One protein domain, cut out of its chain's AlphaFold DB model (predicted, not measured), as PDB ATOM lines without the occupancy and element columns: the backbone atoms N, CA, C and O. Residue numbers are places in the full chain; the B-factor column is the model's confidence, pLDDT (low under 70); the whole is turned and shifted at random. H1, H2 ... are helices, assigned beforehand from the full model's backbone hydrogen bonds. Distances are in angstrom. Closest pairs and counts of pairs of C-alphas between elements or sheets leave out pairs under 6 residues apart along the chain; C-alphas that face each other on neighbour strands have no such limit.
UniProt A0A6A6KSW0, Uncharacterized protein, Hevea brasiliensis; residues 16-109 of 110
ATOM      1  N   PHE A  16      56.828 -21.033 -16.420       85.00
ATOM      2  CA  PHE A  16      56.123 -20.989 -17.710       85.00
ATOM      3  C   PHE A  16      57.044 -20.840 -18.921       85.00
ATOM      4  O   PHE A  16      56.825 -21.506 -19.931       85.00
ATOM      5  N   LYS A  17      58.076 -19.989 -18.843       87.12
ATOM      6  CA  LYS A  17      59.003 -19.780 -19.966       87.12
ATOM      7  C   LYS A  17      59.716 -21.081 -20.355       87.12
ATOM      8  O   LYS A  17      59.654 -21.469 -21.516       87.12
ATOM      9  N   GLN A  18      60.339 -21.752 -19.388       88.94
ATOM     10  CA  GLN A  18      61.073 -22.997 -19.627       88.94
ATOM     11  C   GLN A  18      60.127 -24.127 -20.046       88.94
ATOM     12  O   GLN A  18      60.367 -24.801 -21.043       88.94
ATOM     13  N   TRP A  19      58.994 -24.262 -19.353       91.12
ATOM     14  CA  TRP A  19      57.949 -25.220 -19.705       91.12
ATOM     15  C   TRP A  19      57.469 -25.047 -21.152       91.12
ATOM     16  O   TRP A  19      57.311 -26.022 -21.886       91.12
ATOM     17  N   LYS A  20      57.257 -23.800 -21.588       89.50
ATOM     18  CA  LYS A  20      56.810 -23.498 -22.949       89.50
ATOM     19  C   LYS A  20      57.861 -23.871 -23.993       89.50
ATOM     20  O   LYS A  20      57.494 -24.429 -25.022       89.50
ATOM     21  N   GLU A  21      59.134 -23.585 -23.727       90.38
ATOM     22  CA  GLU A  21      60.251 -23.940 -24.611       90.38
ATOM     23  C   GLU A  21      60.392 -25.466 -24.759       90.38
ATOM     24  O   GLU A  21      60.515 -25.965 -25.878       90.38
ATOM     25  N   GLU A  22      60.281 -26.224 -23.663       90.00
ATOM     26  CA  GLU A  22      60.315 -27.695 -23.687       90.00
ATOM     27  C   GLU A  22      59.125 -28.294 -24.447       90.00
ATOM     28  O   GLU A  22      59.285 -29.231 -25.234       90.00
ATOM     29  N   ILE A  23      57.930 -27.731 -24.251       89.75
ATOM     30  CA  ILE A  23      56.720 -28.118 -24.977       89.75
ATOM     31  C   ILE A  23      56.877 -27.874 -26.484       89.75
ATOM     32  O   ILE A  23      56.582 -28.766 -27.284       89.75
ATOM     33  N   ASP A  24      57.354 -26.693 -26.880       89.50
ATOM     34  CA  ASP A  24      57.558 -26.352 -28.290       89.50
ATOM     35  C   ASP A  24      58.603 -27.259 -28.939       89.50
ATOM     36  O   ASP A  24      58.386 -27.762 -30.044       89.50
ATOM     37  N   PHE A  25      59.700 -27.535 -28.231       88.25
ATOM     38  CA  PHE A  25      60.722 -28.470 -28.683       88.25
ATOM     39  C   PHE A  25      60.151 -29.881 -28.885       88.25
ATOM     40  O   PHE A  25      60.315 -30.470 -29.956       88.25
ATOM     41  N   ALA A  26      59.421 -30.413 -27.898       88.38
ATOM     42  CA  ALA A  26      58.845 -31.755 -27.959       88.38
ATOM     43  C   ALA A  26      57.819 -31.911 -29.096       88.38
ATOM     44  O   ALA A  26      57.794 -32.941 -29.776       88.38
ATOM     45  N   PHE A  27      56.981 -30.896 -29.334       88.62
ATOM     46  CA  PHE A  27      56.021 -30.935 -30.437       88.62
ATOM     47  C   PHE A  27      56.676 -30.797 -31.806       88.62
ATOM     48  O   PHE A  27      56.257 -31.508 -32.722       88.62
ATOM     49  N   SER A  28      57.708 -29.960 -31.926       88.31
ATOM     50  CA  SER A  28      58.466 -29.791 -33.173       88.31
ATOM     51  C   SER A  28      59.192 -31.082 -33.555       88.31
ATOM     52  O   SER A  28      59.080 -31.547 -34.684       88.31
ATOM     53  N   MET A  29      59.851 -31.734 -32.590       86.31
ATOM     54  CA  MET A  29      60.490 -33.047 -32.780       86.31
ATOM     55  C   MET A  29      59.496 -34.142 -33.186       86.31
ATOM     56  O   MET A  29      59.867 -35.135 -33.806       86.31
ATOM     57  N   GLY A  30      58.234 -33.990 -32.788       83.12
ATOM     58  CA  GLY A  30      57.178 -34.951 -33.054       83.12
ATOM     59  C   GLY A  30      56.321 -34.654 -34.282       83.12
ATOM     60  O   GLY A  30      55.366 -35.412 -34.465       83.12
ATOM     61  N   GLU A  31      56.592 -33.574 -35.029       83.25
ATOM     62  CA  GLU A  31      55.771 -33.055 -36.143       83.25
ATOM     63  C   GLU A  31      54.284 -32.874 -35.767       83.25
ATOM     64  O   GLU A  31      53.361 -33.164 -36.530       83.25
ATOM     65  N   LYS A  32      54.027 -32.452 -34.524       81.94
ATOM     66  CA  LYS A  32      52.670 -32.251 -33.970       81.94
ATOM     67  C   LYS A  32      52.362 -30.782 -33.701       81.94
ATOM     68  O   LYS A  32      51.314 -30.470 -33.139       81.94
ATOM     69  N   ASP A  33      53.248 -29.891 -34.112       89.50
ATOM     70  CA  ASP A  33      53.225 -28.446 -33.906       89.50
ATOM     71  C   ASP A  33      52.381 -27.681 -34.939       89.50
ATOM     72  O   ASP A  33      52.265 -26.461 -34.834       89.50
ATOM     73  N   LEU A  34      51.740 -28.362 -35.896       93.06
ATOM     74  CA  LEU A  34      50.945 -27.717 -36.950       93.06
ATOM     75  C   LEU A  34      49.911 -26.724 -36.390       93.06
ATOM     76  O   LEU A  34      49.928 -25.554 -36.754       93.06
ATOM     77  N   ALA A  35      49.081 -27.140 -35.430       93.62
ATOM     78  CA  ALA A  35      48.083 -26.271 -34.797       93.62
ATOM     79  C   ALA A  35      48.670 -25.240 -33.812       93.62
ATOM     80  O   ALA A  35      47.956 -24.362 -33.327       93.62
ATOM     81  N   LEU A  36      49.960 -25.354 -33.480       90.56
ATOM     82  CA  LEU A  36      50.690 -24.344 -32.710       90.56
ATOM     83  C   LEU A  36      51.250 -23.241 -33.620       90.56
ATOM     84  O   LEU A  36      51.388 -22.101 -33.176       90.56
ATOM     85  N   ARG A  37      51.559 -23.576 -34.877       90.38
ATOM     86  CA  ARG A  37      52.166 -22.676 -35.867       90.38
ATOM     87  C   ARG A  37      51.143 -21.987 -36.752       90.38
ATOM     88  O   ARG A  37      51.264 -20.789 -36.995       90.38
ATOM     89  N   GLU A  38      50.148 -22.731 -37.209       91.88
ATOM     90  CA  GLU A  38      49.130 -22.259 -38.140       91.88
ATOM     91  C   GLU A  38      47.835 -21.908 -37.410       91.88
ATOM     92  O   GLU A  38      47.454 -22.547 -36.424       91.88
ATOM     93  N   ASP A  39      47.155 -20.874 -37.899       92.06
ATOM     94  CA  ASP A  39      45.812 -20.540 -37.435       92.06
ATOM     95  C   ASP A  39      44.800 -21.605 -37.874       92.06
ATOM     96  O   ASP A  39      45.062 -22.395 -38.781       92.06
ATOM     97  N   GLU A  40      43.648 -21.644 -37.200       92.50
ATOM     98  CA  GLU A  40      42.580 -22.593 -37.518       92.50
ATOM     99  C   GLU A  40      42.132 -22.415 -38.978       92.50
ATOM    100  O   GLU A  40      41.639 -21.337 -39.333       92.50
ATOM    101  N   PRO A  41      42.301 -23.438 -39.842       92.50
ATOM    102  CA  PRO A  41      41.833 -23.363 -41.213       92.50
ATOM    103  C   PRO A  41      40.306 -23.331 -41.240       92.50
ATOM    104  O   PRO A  41      39.629 -23.799 -40.319       92.50
ATOM    105  N   ALA A  42      39.746 -22.799 -42.327       92.25
ATOM    106  CA  ALA A  42      38.302 -22.782 -42.513       92.25
ATOM    107  C   ALA A  42      37.739 -24.207 -42.414       92.25
ATOM    108  O   ALA A  42      38.255 -25.139 -43.037       92.25
ATOM    109  N   LYS A  43      36.669 -24.370 -41.627       93.56
ATOM    110  CA  LYS A  43      36.009 -25.667 -41.482       93.56
ATOM    111  C   LYS A  43      35.521 -26.139 -42.852       93.56
ATOM    112  O   LYS A  43      34.792 -25.390 -43.509       93.56
ATOM    113  N   PRO A  44      35.902 -27.350 -43.285       93.69
ATOM    114  CA  PRO A  44      35.506 -27.856 -44.581       93.69
ATOM    115  C   PRO A  44      33.991 -28.046 -44.628       93.69
ATOM    116  O   PRO A  44      33.361 -28.469 -43.656       93.69
ATOM    117  N   THR A  45      33.415 -27.744 -45.784       94.81
ATOM    118  CA  THR A  45      32.003 -27.966 -46.094       94.81
ATOM    119  C   THR A  45      31.860 -29.189 -47.000       94.81
ATOM    120  O   THR A  45      32.837 -29.846 -47.373       94.81
ATOM    121  N   THR A  46      30.625 -29.516 -47.382       92.31
ATOM    122  CA  THR A  46      30.357 -30.565 -48.376       92.31
ATOM    123  C   THR A  46      31.022 -30.275 -49.723       92.31
ATOM    124  O   THR A  46      31.420 -31.217 -50.404       92.31
ATOM    125  N   GLU A  47      31.195 -28.996 -50.066       94.94
ATOM    126  CA  GLU A  47      31.773 -28.519 -51.331       94.94
ATOM    127  C   GLU A  47      33.305 -28.418 -51.309       94.94
ATOM    128  O   GLU A  47      33.920 -28.212 -52.352       94.94
ATOM    129  N   SER A  48      33.940 -28.562 -50.141       95.06
ATOM    130  CA  SER A  48      35.398 -28.491 -50.032       95.06
ATOM    131  C   SER A  48      36.087 -29.624 -50.789       95.06
ATOM    132  O   SER A  48      35.612 -30.768 -50.787       95.06
ATOM    133  N   SER A  49      37.250 -29.311 -51.371       95.75
ATOM    134  CA  SER A  49      38.100 -30.312 -52.015       95.75
ATOM    135  C   SER A  49      38.629 -31.325 -50.997       95.75
ATOM    136  O   SER A  49      38.672 -31.067 -49.787       95.75
ATOM    137  N   ASP A  50      39.055 -32.486 -51.488       95.44
ATOM    138  CA  ASP A  50      39.645 -33.520 -50.637       95.44
ATOM    139  C   ASP A  50      40.918 -33.016 -49.941       95.44
ATOM    140  O   ASP A  50      41.127 -33.289 -48.761       95.44
ATOM    141  N   GLU A  51      41.701 -32.173 -50.616       94.31
ATOM    142  CA  GLU A  51      42.901 -31.533 -50.064       94.31
ATOM    143  C   GLU A  51      42.566 -30.588 -48.900       94.31
ATOM    144  O   GLU A  51      43.224 -30.623 -47.861       94.31
ATOM    145  N   GLN A  52      41.507 -29.779 -49.027       93.94
ATOM    146  CA  GLN A  52      41.047 -28.889 -47.952       93.94
ATOM    147  C   GLN A  52      40.557 -29.684 -46.734       93.94
ATOM    148  O   GLN A  52      40.866 -29.340 -45.590       93.94
ATOM    149  N   LYS A  53      39.815 -30.772 -46.972       94.56
ATOM    150  CA  LYS A  53      39.351 -31.684 -45.914       94.56
ATOM    151  C   LYS A  53      40.529 -32.363 -45.217       94.56
ATOM    152  O   LYS A  53      40.543 -32.447 -43.989       94.56
ATOM    153  N   GLU A  54      41.526 -32.807 -45.977       94.94
ATOM    154  CA  GLU A  54      42.732 -33.434 -45.441       94.94
ATOM    155  C   GLU A  54      43.569 -32.445 -44.618       94.94
ATOM    156  O   GLU A  54      44.013 -32.782 -43.518       94.94
ATOM    157  N   GLN A  55      43.748 -31.210 -45.101       94.06
ATOM    158  CA  GLN A  55      44.459 -30.161 -44.370       94.06
ATOM    159  C   GLN A  55      43.779 -29.856 -43.031       94.06
ATOM    160  O   GLN A  55      44.446 -29.856 -41.992       94.06
ATOM    161  N   TYR A  56      42.455 -29.669 -43.028       95.56
ATOM    162  CA  TYR A  56      41.701 -29.463 -41.792       95.56
ATOM    163  C   TYR A  56      41.840 -30.659 -40.842       95.56
ATOM    164  O   TYR A  56      42.099 -30.476 -39.657       95.56
ATOM    165  N   ALA A  57      41.747 -31.894 -41.346       94.88
ATOM    166  CA  ALA A  57      41.895 -33.093 -40.523       94.88
ATOM    167  C   ALA A  57      43.296 -33.217 -39.892       94.88
ATOM    168  O   ALA A  57      43.418 -33.604 -38.725       94.88
ATOM    169  N   LYS A  58      44.358 -32.867 -40.633       94.25
ATOM    170  CA  LYS A  58      45.736 -32.810 -40.111       94.25
ATOM    171  C   LYS A  58      45.861 -31.765 -39.003       94.25
ATOM    172  O   LYS A  58      46.398 -32.076 -37.935       94.25
ATOM    173  N   TRP A  59      45.320 -30.568 -39.228       95.69
ATOM    174  CA  TRP A  59      45.316 -29.494 -38.238       95.69
ATOM    175  C   TRP A  59      44.528 -29.885 -36.979       95.69
ATOM    176  O   TRP A  59      45.062 -29.809 -35.876       95.69
ATOM    177  N   GLU A  60      43.312 -30.416 -37.129       95.12
ATOM    178  CA  GLU A  60      42.443 -30.832 -36.018       95.12
ATOM    179  C   GLU A  60      43.093 -31.942 -35.179       95.12
ATOM    180  O   GLU A  60      43.065 -31.925 -33.943       95.12
ATOM    181  N   ARG A  61      43.761 -32.900 -35.835       94.31
ATOM    182  CA  ARG A  61      44.523 -33.950 -35.152       94.31
ATOM    183  C   ARG A  61      45.676 -33.369 -34.333       94.31
ATOM    184  O   ARG A  61      45.855 -33.779 -33.184       94.31
ATOM    185  N   SER A  62      46.446 -32.445 -34.907       94.31
ATOM    186  CA  SER A  62      47.517 -31.736 -34.198       94.31
ATOM    187  C   SER A  62      46.955 -30.948 -33.009       94.31
ATOM    188  O   SER A  62      47.423 -31.138 -31.888       94.31
ATOM    189  N   ASN A  63      45.879 -30.181 -33.206       94.56
ATOM    190  CA  ASN A  63      45.193 -29.415 -32.164       94.56
ATOM    191  C   ASN A  63      44.789 -30.301 -30.972       94.56
ATOM    192  O   ASN A  63      45.152 -30.024 -29.825       94.56
ATOM    193  N   ARG A  64      44.102 -31.418 -31.239       93.19
ATOM    194  CA  ARG A  64      43.642 -32.350 -30.200       93.19
ATOM    195  C   ARG A  64      44.795 -33.001 -29.439       93.19
ATOM    196  O   ARG A  64      44.739 -33.095 -28.211       93.19
ATOM    197  N   LEU A  65      45.818 -33.489 -30.144       91.19
ATOM    198  CA  LEU A  65      46.965 -34.142 -29.508       91.19
ATOM    199  C   LEU A  65      47.740 -33.161 -28.631       91.19
ATOM    200  O   LEU A  65      48.071 -33.492 -27.489       91.19
ATOM    201  N   SER A  66      47.961 -31.950 -29.133       91.38
ATOM    202  CA  SER A  66      48.701 -30.926 -28.411       91.38
ATOM    203  C   SER A  66      47.944 -30.445 -27.172       91.38
ATOM    204  O   SER A  66      48.544 -30.345 -26.102       91.38
ATOM    205  N   LEU A  67      46.615 -30.285 -27.247       92.00
ATOM    206  CA  LEU A  67      45.775 -30.004 -26.074       92.00
ATOM    207  C   LEU A  67      45.902 -31.074 -24.983       92.00
ATOM    208  O   LEU A  67      46.032 -30.736 -23.808       92.00
ATOM    209  N   ILE A  68      45.857 -32.360 -25.345       90.50
ATOM    210  CA  ILE A  68      45.966 -33.456 -24.371       90.50
ATOM    211  C   ILE A  68      47.340 -33.444 -23.698       90.50
ATOM    212  O   ILE A  68      47.419 -33.573 -22.477       90.50
ATOM    213  N   ALA A  69      48.412 -33.291 -24.476       88.62
ATOM    214  CA  ALA A  69      49.772 -33.279 -23.950       88.62
ATOM    215  C   ALA A  69      50.019 -32.067 -23.036       88.62
ATOM    216  O   ALA A  69      50.443 -32.255 -21.900       88.62
ATOM    217  N   ILE A  70      49.636 -30.859 -23.461       90.00
ATOM    218  CA  ILE A  70      49.743 -29.644 -22.639       90.00
ATOM    219  C   ILE A  70      48.917 -29.771 -21.352       90.00
ATOM    220  O   ILE A  70      49.391 -29.453 -20.270       90.00
ATOM    221  N   ARG A  71      47.682 -30.285 -21.420       89.31
ATOM    222  CA  ARG A  71      46.848 -30.484 -20.220       89.31
ATOM    223  C   ARG A  71      47.460 -31.461 -19.222       89.31
ATOM    224  O   ARG A  71      47.211 -31.329 -18.028       89.31
ATOM    225  N   ARG A  72      48.227 -32.451 -19.679       88.69
ATOM    226  CA  ARG A  72      48.904 -33.406 -18.789       88.69
ATOM    227  C   ARG A  72      50.079 -32.782 -18.052       88.69
ATOM    228  O   ARG A  72      50.347 -33.208 -16.939       88.69
ATOM    229  N   THR A  73      50.723 -31.782 -18.645       89.06
ATOM    230  CA  THR A  73      51.888 -31.104 -18.067       89.06
ATOM    231  C   THR A  73      51.515 -29.866 -17.255       89.06
ATOM    232  O   THR A  73      52.398 -29.131 -16.840       89.06
ATOM    233  N   ILE A  74      50.226 -29.609 -17.007       86.50
ATOM    234  CA  ILE A  74      49.758 -28.511 -16.148       86.50
ATOM    235  C   ILE A  74      49.362 -29.070 -14.780       86.50
ATOM    236  O   ILE A  74      48.766 -30.142 -14.698       86.50
ATOM    237  N   SER A  75      49.662 -28.345 -13.704       83.75
ATOM    238  CA  SER A  75      49.226 -28.705 -12.346       83.75
ATOM    239  C   SER A  75      47.709 -28.551 -12.164       83.75
ATOM    240  O   SER A  75      47.108 -27.617 -12.692       83.75
ATOM    241  N   ASP A  76      47.062 -29.430 -11.392       83.12
ATOM    242  CA  ASP A  76      45.590 -29.474 -11.296       83.12
ATOM    243  C   ASP A  76      44.951 -28.179 -10.770       83.12
ATOM    244  O   ASP A  76      43.894 -27.780 -11.257       83.12
ATOM    245  N   TYR A  77      45.616 -27.472  -9.851       80.00
ATOM    246  CA  TYR A  77      45.120 -26.190  -9.336       80.00
ATOM    247  C   TYR A  77      45.059 -25.094 -10.413       80.00
ATOM    248  O   TYR A  77      44.214 -24.209 -10.322       80.00
ATOM    249  N   LEU A  78      45.907 -25.165 -11.447       78.81
ATOM    250  CA  LEU A  78      45.854 -24.257 -12.597       78.81
ATOM    251  C   LEU A  78      44.761 -24.674 -13.586       78.81
ATOM    252  O   LEU A  78      44.187 -23.815 -14.248       78.81
ATOM    253  N   LYS A  79      44.436 -25.972 -13.684       82.62
ATOM    254  CA  LYS A  79      43.435 -26.488 -14.640       82.62
ATOM    255  C   LYS A  79      42.016 -26.032 -14.341       82.62
ATOM    256  O   LYS A  79      41.242 -25.866 -15.279       82.62
ATOM    257  N   SER A  80      41.667 -25.851 -13.068       79.62
ATOM    258  CA  SER A  80      40.295 -25.535 -12.638       79.62
ATOM    259  C   SER A  80      39.750 -24.231 -13.235       79.62
ATOM    260  O   SER A  80      38.540 -24.096 -13.397       79.62
ATOM    261  N   GLY A  81      40.629 -23.294 -13.609       78.69
ATOM    262  CA  GLY A  81      40.272 -22.023 -14.242       78.69
ATOM    263  C   GLY A  81      40.411 -21.989 -15.767       78.69
ATOM    264  O   GLY A  81      40.204 -20.929 -16.359       78.69
ATOM    265  N   LEU A  82      40.796 -23.096 -16.415       86.25
ATOM    266  CA  LEU A  82      41.085 -23.112 -17.851       86.25
ATOM    267  C   LEU A  82      39.873 -23.573 -18.677       86.25
ATOM    268  O   LEU A  82      39.239 -24.579 -18.354       86.25
ATOM    269  N   PRO A  83      39.559 -22.885 -19.788       85.38
ATOM    270  CA  PRO A  83      38.475 -23.279 -20.681       85.38
ATOM    271  C   PRO A  83      38.779 -24.607 -21.392       85.38
ATOM    272  O   PRO A  83      39.899 -24.883 -21.832       85.38
ATOM    273  N   SER A  84      37.750 -25.441 -21.538       79.00
ATOM    274  CA  SER A  84      37.864 -26.779 -22.132       79.00
ATOM    275  C   SER A  84      37.612 -26.817 -23.646       79.00
ATOM    276  O   SER A  84      38.130 -27.719 -24.309       79.00
ATOM    277  N   ASN A  85      36.878 -25.837 -24.185       84.19
ATOM    278  CA  ASN A  85      36.442 -25.728 -25.585       84.19
ATOM    279  C   ASN A  85      37.160 -24.583 -26.321       84.19
ATOM    280  O   ASN A  85      36.540 -23.619 -26.759       84.19
ATOM    281  N   ILE A  86      38.484 -24.649 -26.405       90.75
ATOM    282  CA  ILE A  86      39.267 -23.733 -27.239       90.75
ATOM    283  C   ILE A  86      40.393 -24.503 -27.922       90.75
ATOM    284  O   ILE A  86      40.823 -25.545 -27.421       90.75
ATOM    285  N   ASN A  87      40.868 -23.991 -29.057       93.06
ATOM    286  CA  ASN A  87      42.023 -24.563 -29.741       93.06
ATOM    287  C   ASN A  87      43.311 -24.387 -28.918       93.06
ATOM    288  O   ASN A  87      43.386 -23.587 -27.981       93.06
ATOM    289  N   VAL A  88      44.339 -25.157 -29.264       92.69
ATOM    290  CA  VAL A  88      45.591 -25.248 -28.511       92.69
ATOM    291  C   VAL A  88      46.319 -23.906 -28.400       92.69
ATOM    292  O   VAL A  88      46.876 -23.591 -27.346       92.69
ATOM    293  N   LYS A  89      46.271 -23.082 -29.450       91.06
ATOM    294  CA  LYS A  89      46.925 -21.771 -29.491       91.06
ATOM    295  C   LYS A  89      46.259 -20.801 -28.514       91.06
ATOM    296  O   LYS A  89      46.939 -20.181 -27.695       91.06
ATOM    297  N   ALA A  90      44.926 -20.747 -28.526       91.25
ATOM    298  CA  ALA A  90      44.152 -19.997 -27.544       91.25
ATOM    299  C   ALA A  90      44.368 -20.542 -26.121       91.25
ATOM    300  O   ALA A  90      44.513 -19.763 -25.179       91.25
ATOM    301  N   TYR A  91      44.457 -21.867 -25.962       91.25
ATOM    302  CA  TYR A  91      44.677 -22.508 -24.666       91.25
ATOM    303  C   TYR A  91      46.000 -22.088 -24.034       91.25
ATOM    304  O   TYR A  91      46.023 -21.666 -22.879       91.25
ATOM    305  N   LEU A  92      47.089 -22.097 -24.803       88.94
ATOM    306  CA  LEU A  92      48.391 -21.609 -24.347       88.94
ATOM    307  C   LEU A  92      48.363 -20.128 -23.954       88.94
ATOM    308  O   LEU A  92      48.984 -19.745 -22.959       88.94
ATOM    309  N   ALA A  93      47.621 -19.296 -24.689       89.31
ATOM    310  CA  ALA A  93      47.446 -17.892 -24.333       89.31
ATOM    311  C   ALA A  93      46.684 -17.727 -23.005       89.31
ATOM    312  O   ALA A  93      47.077 -16.911 -22.171       89.31
ATOM    313  N   THR A  94      45.638 -18.527 -22.769       88.81
ATOM    314  CA  THR A  94      44.901 -18.514 -21.496       88.81
ATOM    315  C   THR A  94      45.763 -18.996 -20.331       88.81
ATOM    316  O   THR A  94      45.738 -18.380 -19.267       88.81
ATOM    317  N   VAL A  95      46.584 -20.032 -20.534       87.06
ATOM    318  CA  VAL A  95      47.543 -20.509 -19.524       87.06
ATOM    319  C   VAL A  95      48.507 -19.387 -19.130       87.06
ATOM    320  O   VAL A  95      48.620 -19.074 -17.944       87.06
ATOM    321  N   LYS A  96      49.108 -18.697 -20.109       85.69
ATOM    322  CA  LYS A  96      49.989 -17.543 -19.859       85.69
ATOM    323  C   LYS A  96      49.296 -16.440 -19.050       85.69
ATOM    324  O   LYS A  96      49.878 -15.871 -18.134       85.69
ATOM    325  N   GLN A  97      48.039 -16.130 -19.372       82.88
ATOM    326  CA  GLN A  97      47.268 -15.115 -18.645       82.88
ATOM    327  C   GLN A  97      46.916 -15.548 -17.217       82.88
ATOM    328  O   GLN A  97      46.877 -14.709 -16.317       82.88
ATOM    329  N   SER A  98      46.645 -16.837 -17.001       77.12
ATOM    330  CA  SER A  98      46.335 -17.375 -15.672       77.12
ATOM    331  C   SER A  98      47.527 -17.268 -14.717       77.12
ATOM    332  O   SER A  98      47.332 -16.947 -13.547       77.12
ATOM    333  N   GLU A  99      48.751 -17.412 -15.233       71.25
ATOM    334  CA  GLU A  99      49.984 -17.220 -14.464       71.25
ATOM    335  C   GLU A  99      50.122 -15.772 -13.967       71.25
ATOM    336  O   GLU A  99      50.336 -15.532 -12.781       71.25
ATOM    337  N   ILE A 100      49.883 -14.798 -14.856       64.88
ATOM    338  CA  ILE A 100      49.911 -13.367 -14.526       64.88
ATOM    339  C   ILE A 100      48.897 -13.056 -13.414       64.88
ATOM    340  O   ILE A 100      49.224 -12.380 -12.441       64.88
ATOM    341  N   LYS A 101      47.673 -13.591 -13.513       68.75
ATOM    342  CA  LYS A 101      46.637 -13.399 -12.484       68.75
ATOM    343  C   LYS A 101      47.012 -14.043 -11.146       68.75
ATOM    344  O   LYS A 101      46.781 -13.435 -10.105       68.75
ATOM    345  N   ALA A 102      47.594 -15.242 -11.160       67.75
ATOM    346  CA  ALA A 102      48.046 -15.917  -9.944       67.75
ATOM    347  C   ALA A 102      49.173 -15.133  -9.242       67.75
ATOM    348  O   ALA A 102      49.128 -14.950  -8.024       67.75
ATOM    349  N   ALA A 103      50.128 -14.599 -10.010       63.75
ATOM    350  CA  ALA A 103      51.197 -13.747  -9.493       63.75
ATOM    351  C   ALA A 103      50.655 -12.451  -8.859       63.75
ATOM    352  O   ALA A 103      51.050 -12.110  -7.744       63.75
ATOM    353  N   TYR A 104      49.694 -11.776  -9.506       59.56
ATOM    354  CA  TYR A 104      49.053 -10.577  -8.948       59.56
ATOM    355  C   TYR A 104      48.254 -10.854  -7.667       59.56
ATOM    356  O   TYR A 104      48.305 -10.061  -6.731       59.56
ATOM    357  N   ASN A 105      47.522 -11.969  -7.593       60.62
ATOM    358  CA  ASN A 105      46.732 -12.300  -6.402       60.62
ATOM    359  C   ASN A 105      47.614 -12.654  -5.195       60.62
ATOM    360  O   ASN A 105      47.251 -12.339  -4.065       60.62
ATOM    361  N   THR A 106      48.785 -13.249  -5.435       58.81
ATOM    362  CA  THR A 106      49.749 -13.603  -4.379       58.81
ATOM    363  C   THR A 106      50.395 -12.361  -3.745       58.81
ATOM    364  O   THR A 106      50.736 -12.389  -2.570       58.81
ATOM    365  N   GLN A 107      50.520 -11.253  -4.488       57.06
ATOM    366  CA  GLN A 107      51.114  -9.997  -3.998       57.06
ATOM    367  C   GLN A 107      50.142  -9.100  -3.212       57.06
ATOM    368  O   GLN A 107      50.592  -8.223  -2.487       57.06
ATOM    369  N   ASN A 108      48.827  -9.291  -3.361       54.50
ATOM    370  CA  ASN A 108      47.799  -8.418  -2.772       54.50
ATOM    371  C   ASN A 108      47.043  -9.065  -1.591       54.50
ATOM    372  O   ASN A 108      45.993  -8.569  -1.187       54.50
ATOM    373  N   GLN A 109      47.541 -10.189  -1.061       46.22
ATOM    374  CA  GLN A 109      47.001 -10.878   0.126       46.22
ATOM    375  C   GLN A 109      48.010 -10.975   1.290       46.22
ATOM    376  O   GLN A 109      47.790 -11.728   2.237       46.22
TER     377      GLN A 109
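This is residues 16 to 109 of the 110 residues of an uncharacterized protein of Hevea brasiliensis (UniProt A0A6A6KSW0). H3 and H5 follow one beyond the other along a loose rod, overlapping where H5 begins; H2 packs at that overlap and H1 runs back alongside. Residues 46 to 51 and 103 to 109 stick out at opposite ends. The 94 printed residues have five named helices, H1 to H5 in order, and no named strand: all helix. The radius of gyration of the C-alphas is 15.7 A, the spans 56 by 27 by 18 A.

H1, residues 16 to 29, 19.8 A, begins at C-alpha 16 (56.123, -20.989, -17.710). H2 is residues 34 to 37, H3 50 to 72, 33.2 A, and H4 76 to 79. H5, residues 88 to 107, 29.4 A, ends at C-alpha 107 (51.114, -9.997, -3.998).

H1 is close to but not clearly touching H3, closest C-alphas Ile 23 and Ile 70, 7.5 A. H2 touches H3, closest C-alphas Ala 35 and Asn 63, 5.0 A. H5 touches H3 with residues 88 to 91 alone, closest C-alphas Val 88 and Leu 67, 5.3 A, at a shallow tilt of 27 degrees, the same way. H4 is close to but not clearly touching H5, closest C-alphas Leu 78 and Ser 98, 7.6 A. In H1, H3 and H5 every O i to N i+4 pair is within hydrogen-bond range; H2 and H4 are too short for one.

The printed part has no cut. The link H2 to H3 is long. Residues 100 to 109 have pLDDT under 70.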